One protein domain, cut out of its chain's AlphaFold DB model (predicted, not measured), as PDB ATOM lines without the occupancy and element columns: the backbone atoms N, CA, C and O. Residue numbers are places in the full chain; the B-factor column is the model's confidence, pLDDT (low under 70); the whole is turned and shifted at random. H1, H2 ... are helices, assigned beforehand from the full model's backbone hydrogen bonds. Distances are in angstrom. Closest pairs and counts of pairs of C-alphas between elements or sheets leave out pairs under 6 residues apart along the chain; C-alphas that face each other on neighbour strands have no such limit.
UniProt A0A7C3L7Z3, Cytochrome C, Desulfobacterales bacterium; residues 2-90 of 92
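AT A GLANCE: This is residues 2 to 90 of the 92 residues of the protein "Cytochrome C" of Desulfobacterales bacterium (UniProt A0A7C3L7Z3). What shape does the backbone make? It is an open V: one long straight helix, H6, is one arm, and H4, H5 and residues 52 to 57 make the other, while H1, H2 and H3 lie between the arms, with H2 on the near end of H6 and H3 beside the start of H4. The far end of H6 sticks out, with residues 80 to 90 standing free. What is it built of? The printed part has 89 residues with six named helices, H1 to H6 in order along the chain, and no named strand; the class is all helix. How large is it? It is loose, with a radius of gyration of the C-alphas of 17.6 A, and elongated, spanning 59 by 30 by 20 A.

HOW THE PARTS SIT: What do the first two helices meet? H1, residues 2 to 8, and H6, residues 58 to 89, are near each other, with 5 pairs of C-alphas within 10 A. H2, residues 20 to 23, touches H6 at residues 60 to 64 alone; their closest C-alphas are those of Phe 22 and Ser 64, 5.8 A apart. How do the next three stand? H3, residues 28 to 34, and H4, residues 36 to 45, only just touch, with 3 pairs of C-alphas within 8 A, and only at the corner by their link; the closest C-alphas are those of Lys 32 and Tyr 39, 5.7 A apart, and they run opposite ways at a steep tilt of 52 degrees. H5, residues 48 to 51, is close to H4 but not clearly touching: the closest C-alphas, of Leu 42 and Leu 48, are 4.8 A apart. Which stay apart? Among them are H3 and H6, and H4 and H6. What do the backbone N and O atoms show? Every O i to N i+4 pair is within hydrogen-bond range in H1, H3, H4 and H6. H2 and H5 are too short for such a pair; the one O i to N i+3 pair is within range in H5 and not in H2.

IN THESE COORDINATES: Where does the first helix begin? C-alpha 2 of H1 is at (4.476, -38.276, -3.822). How long are the helices, first to last C-alpha? H1 measures 10.2 A, H2 5.1 A, H3 9.9 A, H4 14.2 A, H5 5.6 A and H6 46.4 A. Where does H6 run? It goes from C-alpha 58 at (25.489, -22.722, 7.187) to C-alpha 89 at (-14.666, -45.683, 3.132).

THE WHOLE: Which C-alphas are farthest apart? Those of Gly 46 and His 88, at 58.6 A. Is there a cut, and which links are long? The printed part has no cut; the link from H1 to H2, 11 residues, is long. How sure is the model? The mean pLDDT of the printed part is 94.3, and no printed residue is under 70.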
ATOM      1  N   VAL A   2       3.636 -37.107  -3.448       91.12
ATOM      2  CA  VAL A   2       4.476 -38.276  -3.822       91.12
ATOM      3  C   VAL A   2       5.320 -38.058  -5.087       91.12
ATOM      4  O   VAL A   2       6.540 -38.017  -4.989       91.12
ATOM      5  N   VAL A   3       4.703 -37.838  -6.256       93.38
ATOM      6  CA  VAL A   3       5.444 -37.644  -7.526       93.38
ATOM      7  C   VAL A   3       6.440 -36.484  -7.434       93.38
ATOM      8  O   VAL A   3       7.591 -36.617  -7.829       93.38
ATOM      9  N   HIS A   4       6.014 -35.354  -6.867       89.94
ATOM     10  CA  HIS A   4       6.875 -34.189  -6.665       89.94
ATOM     11  C   HIS A   4       8.076 -34.501  -5.759       89.94
ATOM     12  O   HIS A   4       9.191 -34.101  -6.087       89.94
ATOM     13  N   PHE A   5       7.851 -35.220  -4.655       90.62
ATOM     14  CA  PHE A   5       8.887 -35.554  -3.685       90.62
ATOM     15  C   PHE A   5       9.984 -36.405  -4.321       90.62
ATOM     16  O   PHE A   5      11.158 -36.052  -4.241       90.62
ATOM     17  N   PHE A   6       9.602 -37.465  -5.034       90.06
ATOM     18  CA  PHE A   6      10.565 -38.308  -5.739       90.06
ATOM     19  C   PHE A   6      11.271 -37.559  -6.870       90.06
ATOM     20  O   PHE A   6      12.490 -37.644  -6.995       90.06
ATOM     21  N   ASN A   7      10.530 -36.766  -7.646       90.50
ATOM     22  CA  ASN A   7      11.101 -36.045  -8.779       90.50
ATOM     23  C   ASN A   7      12.041 -34.908  -8.389       90.50
ATOM     24  O   ASN A   7      12.817 -34.517  -9.250       90.50
ATOM     25  N   ASN A   8      11.974 -34.345  -7.183       89.19
ATOM     26  CA  ASN A   8      12.839 -33.222  -6.795       89.19
ATOM     27  C   ASN A   8      13.824 -33.601  -5.690       89.19
ATOM     28  O   ASN A   8      15.012 -33.339  -5.814       89.19
ATOM     29  N   HIS A   9      13.356 -34.247  -4.625       89.75
ATOM     30  CA  HIS A   9      14.157 -34.443  -3.416       89.75
ATOM     31  C   HIS A   9      14.842 -35.811  -3.356       89.75
ATOM     32  O   HIS A   9      15.912 -35.931  -2.769       89.75
ATOM     33  N   PHE A  10      14.262 -36.837  -3.984       87.31
ATOM     34  CA  PHE A  10      14.784 -38.208  -3.928       87.31
ATOM     35  C   PHE A  10      15.729 -38.558  -5.092       87.31
ATOM     36  O   PHE A  10      15.845 -39.716  -5.490       87.31
ATOM     37  N   ARG A  11      16.408 -37.551  -5.654       88.50
ATOM     38  CA  ARG A  11      17.493 -37.747  -6.627       88.50
ATOM     39  C   ARG A  11      18.819 -37.925  -5.889       88.50
ATOM     40  O   ARG A  11      19.028 -37.211  -4.911       88.50
ATOM     41  N   PRO A  12      19.745 -38.776  -6.363       88.56
ATOM     42  CA  PRO A  12      21.041 -38.961  -5.705       88.56
ATOM     43  C   PRO A  12      21.812 -37.655  -5.450       88.56
ATOM     44  O   PRO A  12      22.380 -37.499  -4.377       88.56
ATOM     45  N   SER A  13      21.777 -36.701  -6.387       86.69
ATOM     46  CA  SER A  13      22.443 -35.393  -6.259       86.69
ATOM     47  C   SER A  13      21.773 -34.438  -5.263       86.69
ATOM     48  O   SER A  13      22.437 -33.569  -4.704       86.69
ATOM     49  N   LYS A  14      20.466 -34.600  -5.020       87.81
ATOM     50  CA  LYS A  14      19.645 -33.723  -4.164       87.81
ATOM     51  C   LYS A  14      19.311 -34.333  -2.804       87.81
ATOM     52  O   LYS A  14      18.676 -33.678  -1.976       87.81
ATOM     53  N   PHE A  15      19.696 -35.585  -2.574       86.19
ATOM     54  CA  PHE A  15      19.391 -36.297  -1.344       86.19
ATOM     55  C   PHE A  15      20.069 -35.614  -0.139       86.19
ATOM     56  O   PHE A  15      21.231 -35.218  -0.238       86.19
ATOM     57  N   PRO A  16      19.400 -35.504   1.025       84.62
ATOM     58  CA  PRO A  16      18.063 -36.023   1.348       84.62
ATOM     59  C   PRO A  16      16.894 -35.121   0.929       84.62
ATOM     60  O   PRO A  16      15.759 -35.592   0.870       84.62
ATOM     61  N   LEU A  17      17.153 -33.840   0.668       91.81
ATOM     62  CA  LEU A  17      16.161 -32.829   0.316       91.81
ATOM     63  C   LEU A  17      16.812 -31.739  -0.539       91.81
ATOM     64  O   LEU A  17      17.745 -31.078  -0.085       91.81
ATOM     65  N   ASP A  18      16.259 -31.484  -1.726       93.50
ATOM     66  CA  ASP A  18      16.596 -30.274  -2.482       93.50
ATOM     67  C   ASP A  18      16.216 -29.006  -1.693       93.50
ATOM     68  O   ASP A  18      15.056 -28.809  -1.319       93.50
ATOM     69  N   ARG A  19      17.206 -28.144  -1.449       93.12
ATOM     70  CA  ARG A  19      17.079 -26.903  -0.677       93.12
ATOM     71  C   ARG A  19      16.915 -25.665  -1.541       93.12
ATOM     72  O   ARG A  19      16.634 -24.607  -0.982       93.12
ATOM     73  N   VAL A  20      17.067 -25.775  -2.863       93.62
ATOM     74  CA  VAL A  20      16.990 -24.633  -3.791       93.62
ATOM     75  C   VAL A  20      15.664 -23.886  -3.627       93.62
ATOM     76  O   VAL A  20      15.635 -22.661  -3.694       93.62
ATOM     77  N   MET A  21      14.574 -24.598  -3.316       91.38
ATOM     78  CA  MET A  21      13.266 -23.986  -3.055       91.38
ATOM     79  C   MET A  21      13.229 -23.053  -1.831       91.38
ATOM     80  O   MET A  21      12.346 -22.205  -1.748       91.38
ATOM     81  N   PHE A  22      14.156 -23.214  -0.884       94.56
ATOM     82  CA  PHE A  22      14.254 -22.396   0.327       94.56
ATOM     83  C   PHE A  22      15.370 -21.363   0.218       94.56
ATOM     84  O   PHE A  22      15.169 -20.201   0.556       94.56
ATOM     85  N   THR A  23      16.545 -21.778  -0.258       94.88
ATOM     86  CA  THR A  23      17.722 -20.909  -0.333       94.88
ATOM     87  C   THR A  23      17.688 -19.979  -1.537       94.88
ATOM     88  O   THR A  23      18.370 -18.958  -1.524       94.88
ATOM     89  N   GLY A  24      16.962 -20.346  -2.598       94.31
ATOM     90  CA  GLY A  24      17.014 -19.674  -3.896       94.31
ATOM     91  C   GLY A  24      18.371 -19.794  -4.600       94.31
ATOM     92  O   GLY A  24      18.558 -19.191  -5.652       94.31
ATOM     93  N   ARG A  25      19.322 -20.557  -4.039       94.75
ATOM     94  CA  ARG A  25      20.685 -20.707  -4.561       94.75
ATOM     95  C   ARG A  25      20.873 -22.097  -5.134       94.75
ATOM     96  O   ARG A  25      20.639 -23.083  -4.438       94.75
ATOM     97  N   TRP A  26      21.325 -22.148  -6.380       94.31
ATOM     98  CA  TRP A  26      21.655 -23.370  -7.103       94.31
ATOM     99  C   TRP A  26      23.165 -23.418  -7.323       94.31
ATOM    100  O   TRP A  26      23.759 -22.402  -7.680       94.31
ATOM    101  N   ASP A  27      23.783 -24.580  -7.112       94.06
ATOM    102  CA  ASP A  27      25.160 -24.805  -7.548       94.06
ATOM    103  C   ASP A  27      25.308 -24.571  -9.063       94.06
ATOM    104  O   ASP A  27      24.466 -24.991  -9.859       94.06
ATOM    105  N   LEU A  28      26.371 -23.875  -9.462       96.06
ATOM    106  CA  LEU A  28      26.547 -23.458 -10.849       96.06
ATOM    107  C   LEU A  28      26.816 -24.640 -11.788       96.06
ATOM    108  O   LEU A  28      26.331 -24.627 -12.921       96.06
ATOM    109  N   GLU A  29      27.585 -25.641 -11.357       95.12
ATOM    110  CA  GLU A  29      27.885 -26.805 -12.195       95.12
ATOM    111  C   GLU A  29      26.646 -27.685 -12.350       95.12
ATOM    112  O   GLU A  29      26.286 -28.054 -13.467       95.12
ATOM    113  N   GLU A  30      25.911 -27.904 -11.260       93.94
ATOM    114  CA  GLU A  30      24.631 -28.609 -11.315       93.94
ATOM    115  C   GLU A  30      23.601 -27.864 -12.181       93.94
ATOM    116  O   GLU A  30      22.861 -28.477 -12.950       93.94
ATOM    117  N   PHE A  31      23.558 -26.530 -12.117       95.56
ATOM    118  CA  PHE A  31      22.688 -25.725 -12.973       95.56
ATOM    119  C   PHE A  31      23.051 -25.858 -14.459       95.56
ATOM    120  O   PHE A  31      22.155 -25.940 -15.303       95.56
ATOM    121  N   LYS A  32      24.345 -25.910 -14.802       96.56
ATOM    122  CA  LYS A  32      24.799 -26.157 -16.181       96.56
ATOM    123  C   LYS A  32      24.389 -27.541 -16.670       96.56
ATOM    124  O   LYS A  32      23.959 -27.661 -17.815       96.56
ATOM    125  N   GLU A  33      24.520 -28.557 -15.822       95.25
ATOM    126  CA  GLU A  33      24.178 -29.940 -16.151       95.25
ATOM    127  C   GLU A  33      22.662 -30.127 -16.311       95.25
ATOM    128  O   GLU A  33      22.202 -30.651 -17.325       95.25
ATOM    129  N   GLU A  34      21.865 -29.651 -15.350       93.62
ATOM    130  CA  GLU A  34      20.414 -29.854 -15.358       93.62
ATOM    131  C   GLU A  34      19.662 -28.865 -16.265       93.62
ATOM    132  O   GLU A  34      18.550 -29.158 -16.721       93.62
ATOM    133  N   ARG A  35      20.218 -27.669 -16.515       95.94
ATOM    134  CA  ARG A  35      19.579 -26.583 -17.287       95.94
ATOM    135  C   ARG A  35      20.533 -25.948 -18.316       95.94
ATOM    136  O   ARG A  35      20.629 -24.715 -18.369       95.94
ATOM    137  N   PRO A  36      21.159 -26.735 -19.212       97.88
ATOM    138  CA  PRO A  36      22.194 -26.246 -20.129       97.88
ATOM    139  C   PRO A  36      21.706 -25.106 -21.029       97.88
ATOM    140  O   PRO A  36      22.407 -24.114 -21.213       97.88
ATOM    141  N   GLU A  37      20.467 -25.184 -21.520       98.50
ATOM    142  CA  GLU A  37      19.870 -24.134 -22.355       98.50
ATOM    143  C   GLU A  37      19.644 -22.823 -21.592       98.50
ATOM    144  O   GLU A  37      19.761 -21.739 -22.159       98.50
ATOM    145  N   HIS A  38      19.310 -22.893 -20.299       97.94
ATOM    146  CA  HIS A  38      19.137 -21.690 -19.485       97.94
ATOM    147  C   HIS A  38      20.490 -21.038 -19.208       97.94
ATOM    148  O   HIS A  38      20.650 -19.839 -19.432       97.94
ATOM    149  N   TYR A  39      21.479 -21.838 -18.810       98.25
ATOM    150  CA  TYR A  39      22.847 -21.369 -18.641       98.25
ATOM    151  C   TYR A  39      23.394 -20.724 -19.922       98.25
ATOM    152  O   TYR A  39      23.928 -19.616 -19.873       98.25
ATOM    153  N   LYS A  40      23.205 -21.372 -21.080       98.38
ATOM    154  CA  LYS A  40      23.646 -20.856 -22.380       98.38
ATOM    155  C   LYS A  40      23.039 -19.486 -22.680       98.38
ATOM    156  O   LYS A  40      23.788 -18.562 -22.972       98.38
ATOM    157  N   ARG A  41      21.719 -19.320 -22.518       98.44
ATOM    158  CA  ARG A  41      21.053 -18.020 -22.722       98.44
ATOM    159  C   ARG A  41      21.579 -16.927 -21.790       98.44
ATOM    160  O   ARG A  41      21.777 -15.799 -22.235       98.44
ATOM    161  N   LEU A  42      21.809 -17.236 -20.512       98.19
ATOM    162  CA  LEU A  42      22.363 -16.270 -19.551       98.19
ATOM    163  C   LEU A  42      23.793 -15.864 -19.920       98.19
ATOM    164  O   LEU A  42      24.136 -14.687 -19.865       98.19
ATOM    165  N   LYS A  43      24.609 -16.827 -20.356       97.81
ATOM    166  CA  LYS A  43      25.976 -16.571 -20.810       97.81
ATOM    167  C   LYS A  43      26.011 -15.735 -22.095       97.81
ATOM    168  O   LYS A  43      26.802 -14.807 -22.189       97.81
ATOM    169  N   GLU A  44      25.165 -16.048 -23.075       98.12
ATOM    170  CA  GLU A  44      25.102 -15.334 -24.361       98.12
ATOM    171  C   GLU A  44      24.564 -13.906 -24.221       98.12
ATOM    172  O   GLU A  44      24.996 -13.014 -24.945       98.12
ATOM    173  N   SER A  45      23.646 -13.681 -23.278       98.06
ATOM    174  CA  SER A  45      23.129 -12.343 -22.967       98.06
ATOM    175  C   SER A  45      24.062 -11.503 -22.087       98.06
ATOM    176  O   SER A  45      23.825 -10.307 -21.953       98.06
ATOM    177  N   GLY A  46      25.110 -12.095 -21.499       97.81
ATOM    178  CA  GLY A  46      26.004 -11.416 -20.551       97.81
ATOM    179  C   GLY A  46      25.367 -11.121 -19.186       97.81
ATOM    180  O   GLY A  46      25.899 -10.325 -18.420       97.81
ATOM    181  N   GLU A  47      24.221 -11.734 -18.875       97.88
ATOM    182  CA  GLU A  47      23.517 -11.560 -17.596       97.88
ATOM    183  C   GLU A  47      23.952 -12.591 -16.541       97.88
ATOM    184  O   GLU A  47      23.513 -12.510 -15.398       97.88
ATOM    185  N   LEU A  48      24.787 -13.580 -16.884       97.31
ATOM    186  CA  LEU A  48      25.173 -14.652 -15.960       97.31
ATOM    187  C   LEU A  48      25.830 -14.108 -14.684       97.31
ATOM    188  O   LEU A  48      25.456 -14.515 -13.585       97.31
ATOM    189  N   GLU A  49      26.773 -13.177 -14.821       96.50
ATOM    190  CA  GLU A  49      27.557 -12.611 -13.720       96.50
ATOM    191  C   GLU A  49      26.683 -11.932 -12.660       96.50
ATOM    192  O   GLU A  49      27.016 -11.954 -11.478       96.50
ATOM    193  N   LYS A  50      25.532 -11.386 -13.061       97.06
ATOM    194  CA  LYS A  50      24.560 -10.742 -12.165       97.06
ATOM    195  C   LYS A  50      23.904 -11.717 -11.187       97.06
ATOM    196  O   LYS A  50      23.453 -11.291 -10.129       97.06
ATOM    197  N   TYR A  51      23.814 -12.994 -11.549       96.06
ATOM    198  CA  TYR A  51      23.170 -14.029 -10.737       96.06
ATOM    199  C   TYR A  51      24.172 -14.887  -9.955       96.06
ATOM    200  O   TYR A  51      23.761 -15.771  -9.202       96.06
ATOM    201  N   LEU A  52      25.478 -14.653 -10.125       96.88
ATOM    202  CA  LEU A  52      26.504 -15.346  -9.356       96.88
ATOM    203  C   LEU A  52      26.612 -14.728  -7.961       96.88
ATOM    204  O   LEU A  52      26.998 -13.574  -7.796       96.88
ATOM    205  N   GLU A  53      26.319 -15.535  -6.946       95.19
ATOM    206  CA  GLU A  53      26.431 -15.155  -5.542       95.19
ATOM    207  C   GLU A  53      27.216 -16.196  -4.743       95.19
ATOM    208  O   GLU A  53      27.372 -17.351  -5.145       95.19
ATOM    209  N   ALA A  54      27.683 -15.788  -3.561       95.69
ATOM    210  CA  ALA A  54      28.259 -16.707  -2.589       95.69
ATOM    211  C   ALA A  54      27.243 -17.800  -2.182       95.69
ATOM    212  O   ALA A  54      26.034 -17.555  -2.178       95.69
ATOM    213  N   PRO A  55      27.694 -18.997  -1.771       94.62
ATOM    214  CA  PRO A  55      26.802 -20.037  -1.258       94.62
ATOM    215  C   PRO A  55      26.043 -19.575   0.003       94.62
ATOM    216  O   PRO A  55      26.480 -18.631   0.671       94.62
ATOM    217  N   PRO A  56      24.879 -20.175   0.332       95.12
ATOM    218  CA  PRO A  56      24.142 -19.844   1.552       95.12
ATOM    219  C   PRO A  56      25.005 -20.020   2.809       95.12
ATOM    220  O   PRO A  56      25.852 -20.908   2.875       95.12
ATOM    221  N   SER A  57      24.760 -19.210   3.842       96.62
ATOM    222  CA  SER A  57      25.354 -19.425   5.171       96.62
ATOM    223  C   SER A  57      24.921 -20.776   5.752       96.62
ATOM    224  O   SER A  57      23.777 -21.188   5.537       96.62
ATOM    225  N   LYS A  58      25.769 -21.412   6.567       95.75
ATOM    226  CA  LYS A  58      25.489 -22.722   7.187       95.75
ATOM    227  C   LYS A  58      24.218 -22.728   8.038       95.75
ATOM    228  O   LYS A  58      23.487 -23.719   8.066       95.75
ATOM    229  N   GLU A  59      23.931 -21.620   8.710       97.12
ATOM    230  CA  GLU A  59      22.725 -21.424   9.511       97.12
ATOM    231  C   GLU A  59      21.483 -21.489   8.616       97.12
ATOM    232  O   GLU A  59      20.545 -22.235   8.898       97.12
ATOM    233  N   PHE A  60      21.507 -20.777   7.486       96.50
ATOM    234  CA  PHE A  60      20.412 -20.790   6.518       96.50
ATOM    235  C   PHE A  60      20.225 -22.169   5.867       96.50
ATOM    236  O   PHE A  60      19.090 -22.617   5.693       96.50
ATOM    237  N   GLU A  61      21.310 -22.889   5.568       94.31
ATOM    238  CA  GLU A  61      21.214 -24.273   5.086       94.31
ATOM    239  C   GLU A  61      20.545 -25.192   6.115       94.31
ATOM    240  O   GLU A  61      19.666 -25.982   5.765       94.31
ATOM    241  N   THR A  62      20.926 -25.057   7.385       95.75
ATOM    242  CA  THR A  62      20.394 -25.867   8.487       95.75
ATOM    243  C   THR A  62      18.902 -25.610   8.690       95.75
ATOM    244  O   THR A  62      18.119 -26.556   8.774       95.75
ATOM    245  N   VAL A  63      18.488 -24.339   8.699       97.12
ATOM    246  CA  VAL A  63      17.068 -23.956   8.784       97.12
ATOM    247  C   VAL A  63      16.286 -24.480   7.578       97.12
ATOM    248  O   VAL A  63      15.185 -25.001   7.746       97.12
ATOM    249  N   SER A  64      16.866 -24.414   6.376       96.62
ATOM    250  CA  SER A  64      16.243 -24.942   5.155       96.62
ATOM    251  C   SER A  64      16.002 -26.452   5.245       96.62
ATOM    252  O   SER A  64      14.916 -26.921   4.910       96.62
ATOM    253  N   TYR A  65      16.973 -27.220   5.753       94.88
ATOM    254  CA  TYR A  65      16.780 -28.650   6.001       94.88
ATOM    255  C   TYR A  65      15.716 -28.913   7.067       94.88
ATOM    256  O   TYR A  65      14.843 -29.750   6.848       94.88
ATOM    257  N   ALA A  66      15.747 -28.198   8.194       96.81
ATOM    258  CA  ALA A  66      14.761 -28.368   9.261       96.81
ATOM    259  C   ALA A  66      13.330 -28.116   8.756       96.81
ATOM    260  O   ALA A  66      12.422 -28.914   9.014       96.81
ATOM    261  N   LEU A  67      13.138 -27.049   7.975       96.62
ATOM    262  CA  LEU A  67      11.856 -26.734   7.354       96.62
ATOM    263  C   LEU A  67      11.447 -27.806   6.336       96.62
ATOM    264  O   LEU A  67      10.316 -28.288   6.374       96.62
ATOM    265  N   GLY A  68      12.368 -28.232   5.470       94.75
ATOM    266  CA  GLY A  68      12.117 -29.279   4.483       94.75
ATOM    267  C   GLY A  68      11.702 -30.613   5.114       94.75
ATOM    268  O   GLY A  68      10.711 -31.207   4.693       94.75
ATOM    269  N   PHE A  69      12.387 -31.057   6.173       95.75
ATOM    270  CA  PHE A  69      12.023 -32.278   6.900       95.75
ATOM    271  C   PHE A  69      10.692 -32.145   7.640       95.75
ATOM    272  O   PHE A  69       9.922 -33.103   7.694       95.75
ATOM    273  N   THR A  70      10.383 -30.955   8.157       97.19
ATOM    274  CA  THR A  70       9.081 -30.671   8.774       97.19
ATOM    275  C   THR A  70       7.954 -30.824   7.750       97.19
ATOM    276  O   THR A  70       6.982 -31.540   7.993       97.19
ATOM    277  N   LEU A  71       8.104 -30.217   6.568       95.44
ATOM    278  CA  LEU A  71       7.132 -30.325   5.476       95.44
ATOM    279  C   LEU A  71       7.018 -31.756   4.934       95.44
ATOM    280  O   LEU A  71       5.912 -32.208   4.638       95.44
ATOM    281  N   LEU A  72       8.132 -32.490   4.853       94.12
ATOM    282  CA  LEU A  72       8.137 -33.917   4.531       94.12
ATOM    283  C   LEU A  72       7.321 -34.719   5.557       94.12
ATOM    284  O   LEU A  72       6.471 -35.520   5.167       94.12
ATOM    285  N   GLY A  73       7.524 -34.461   6.851       96.38
ATOM    286  CA  GLY A  73       6.751 -35.073   7.931       96.38
ATOM    287  C   GLY A  73       5.249 -34.834   7.776       96.38
ATOM    288  O   GLY A  73       4.473 -35.789   7.801       96.38
ATOM    289  N   PHE A  74       4.835 -33.591   7.516       97.50
ATOM    290  CA  PHE A  74       3.431 -33.273   7.233       97.50
ATOM    291  C   PHE A  74       2.911 -33.965   5.968       97.50
ATOM    292  O   PHE A  74       1.800 -34.492   5.973       97.50
ATOM    293  N   GLY A  75       3.700 -34.009   4.894       94.25
ATOM    294  CA  GLY A  75       3.325 -34.691   3.655       94.25
ATOM    295  C   GLY A  75       3.087 -36.191   3.849       94.25
ATOM    296  O   GLY A  75       2.086 -36.721   3.367       94.25
ATOM    297  N   LEU A  76       3.962 -36.864   4.603       96.19
ATOM    298  CA  LEU A  76       3.804 -38.275   4.965       96.19
ATOM    299  C   LEU A  76       2.613 -38.491   5.902       96.19
ATOM    300  O   LEU A  76       1.837 -39.419   5.686       96.19
ATOM    301  N   PHE A  77       2.427 -37.621   6.896       98.00
ATOM    302  CA  PHE A  77       1.279 -37.677   7.801       98.00
ATOM    303  C   PHE A  77      -0.048 -37.587   7.036       98.00
ATOM    304  O   PHE A  77      -0.911 -38.449   7.186       98.00
ATOM    305  N   LEU A  78      -0.188 -36.597   6.150       96.94
ATOM    306  CA  LEU A  78      -1.380 -36.441   5.314       96.94
ATOM    307  C   LEU A  78      -1.575 -37.629   4.363       96.94
ATOM    308  O   LEU A  78      -2.705 -38.077   4.178       96.94
ATOM    309  N   LEU A  79      -0.496 -38.174   3.791       95.69
ATOM    310  CA  LEU A  79      -0.563 -39.369   2.946       95.69
ATOM    311  C   LEU A  79      -1.113 -40.576   3.719       95.69
ATOM    312  O   LEU A  79      -1.978 -41.281   3.204       95.69
ATOM    313  N   VAL A  80      -0.663 -40.786   4.959       96.81
ATOM    314  CA  VAL A  80      -1.188 -41.846   5.833       96.81
ATOM    315  C   VAL A  80      -2.678 -41.642   6.105       96.81
ATOM    316  O   VAL A  80      -3.445 -42.593   5.969       96.81
ATOM    317  N   LEU A  81      -3.116 -40.418   6.420       96.12
ATOM    318  CA  LEU A  81      -4.540 -40.130   6.644       96.12
ATOM    319  C   LEU A  81      -5.398 -40.430   5.410       96.12
ATOM    320  O   LEU A  81      -6.473 -41.015   5.536       96.12
ATOM    321  N   VAL A  82      -4.916 -40.072   4.219       94.50
ATOM    322  CA  VAL A  82      -5.591 -40.377   2.949       94.50
ATOM    323  C   VAL A  82      -5.705 -41.888   2.739       94.50
ATOM    324  O   VAL A  82      -6.785 -42.380   2.423       94.50
ATOM    325  N   ILE A  83      -4.622 -42.636   2.969       94.38
ATOM    326  CA  ILE A  83      -4.611 -44.102   2.858       94.38
ATOM    327  C   ILE A  83      -5.614 -44.734   3.833       94.38
ATOM    328  O   ILE A  83      -6.404 -45.586   3.429       94.38
ATOM    329  N   ILE A  84      -5.633 -44.295   5.096       95.50
ATOM    330  CA  ILE A  84      -6.611 -44.757   6.095       95.50
ATOM    331  C   ILE A  84      -8.039 -44.462   5.625       95.50
ATOM    332  O   ILE A  84      -8.901 -45.335   5.701       95.50
ATOM    333  N   GLY A  85      -8.286 -43.255   5.109       94.31
ATOM    334  CA  GLY A  85      -9.581 -42.866   4.555       94.31
ATOM    335  C   GLY A  85     -10.051 -43.811   3.449       94.31
ATOM    336  O   GLY A  85     -11.184 -44.292   3.501       94.31
ATOM    337  N   PHE A  86      -9.163 -44.154   2.510       93.50
ATOM    338  CA  PHE A  86      -9.462 -45.114   1.446       93.50
ATOM    339  C   PHE A  86      -9.792 -46.509   1.978       93.50
ATOM    340  O   PHE A  86     -10.757 -47.115   1.518       93.50
ATOM    341  N   PHE A  87      -9.046 -47.017   2.961       93.38
ATOM    342  CA  PHE A  87      -9.342 -48.324   3.554       93.38
ATOM    343  C   PHE A  87     -10.660 -48.346   4.333       93.38
ATOM    344  O   PHE A  87     -11.307 -49.388   4.397       93.38
ATOM    345  N   HIS A  88     -11.061 -47.221   4.930       92.50
ATOM    346  CA  HIS A  88     -12.253 -47.167   5.773       92.50
ATOM    347  C   HIS A  88     -13.545 -46.876   4.998       92.50
ATOM    348  O   HIS A  88     -14.611 -47.319   5.417       92.50
ATOM    349  N   ARG A  89     -13.478 -46.113   3.898       87.25
ATOM    350  CA  ARG A  89     -14.666 -45.683   3.132       87.25
ATOM    351  C   ARG A  89     -14.688 -46.137   1.671       87.25
ATOM    352  O   ARG A  89     -15.724 -46.024   1.036       87.25
ATOM    353  N   GLY A  90     -13.602 -46.713   1.154       76.00
ATOM    354  CA  GLY A  90     -13.492 -47.074  -0.258       76.00
ATOM    355  C   GLY A  90     -13.258 -45.859  -1.167       76.00
ATOM    356  O   GLY A  90     -13.077 -44.734  -0.708       76.00
TER     357      GLY A  90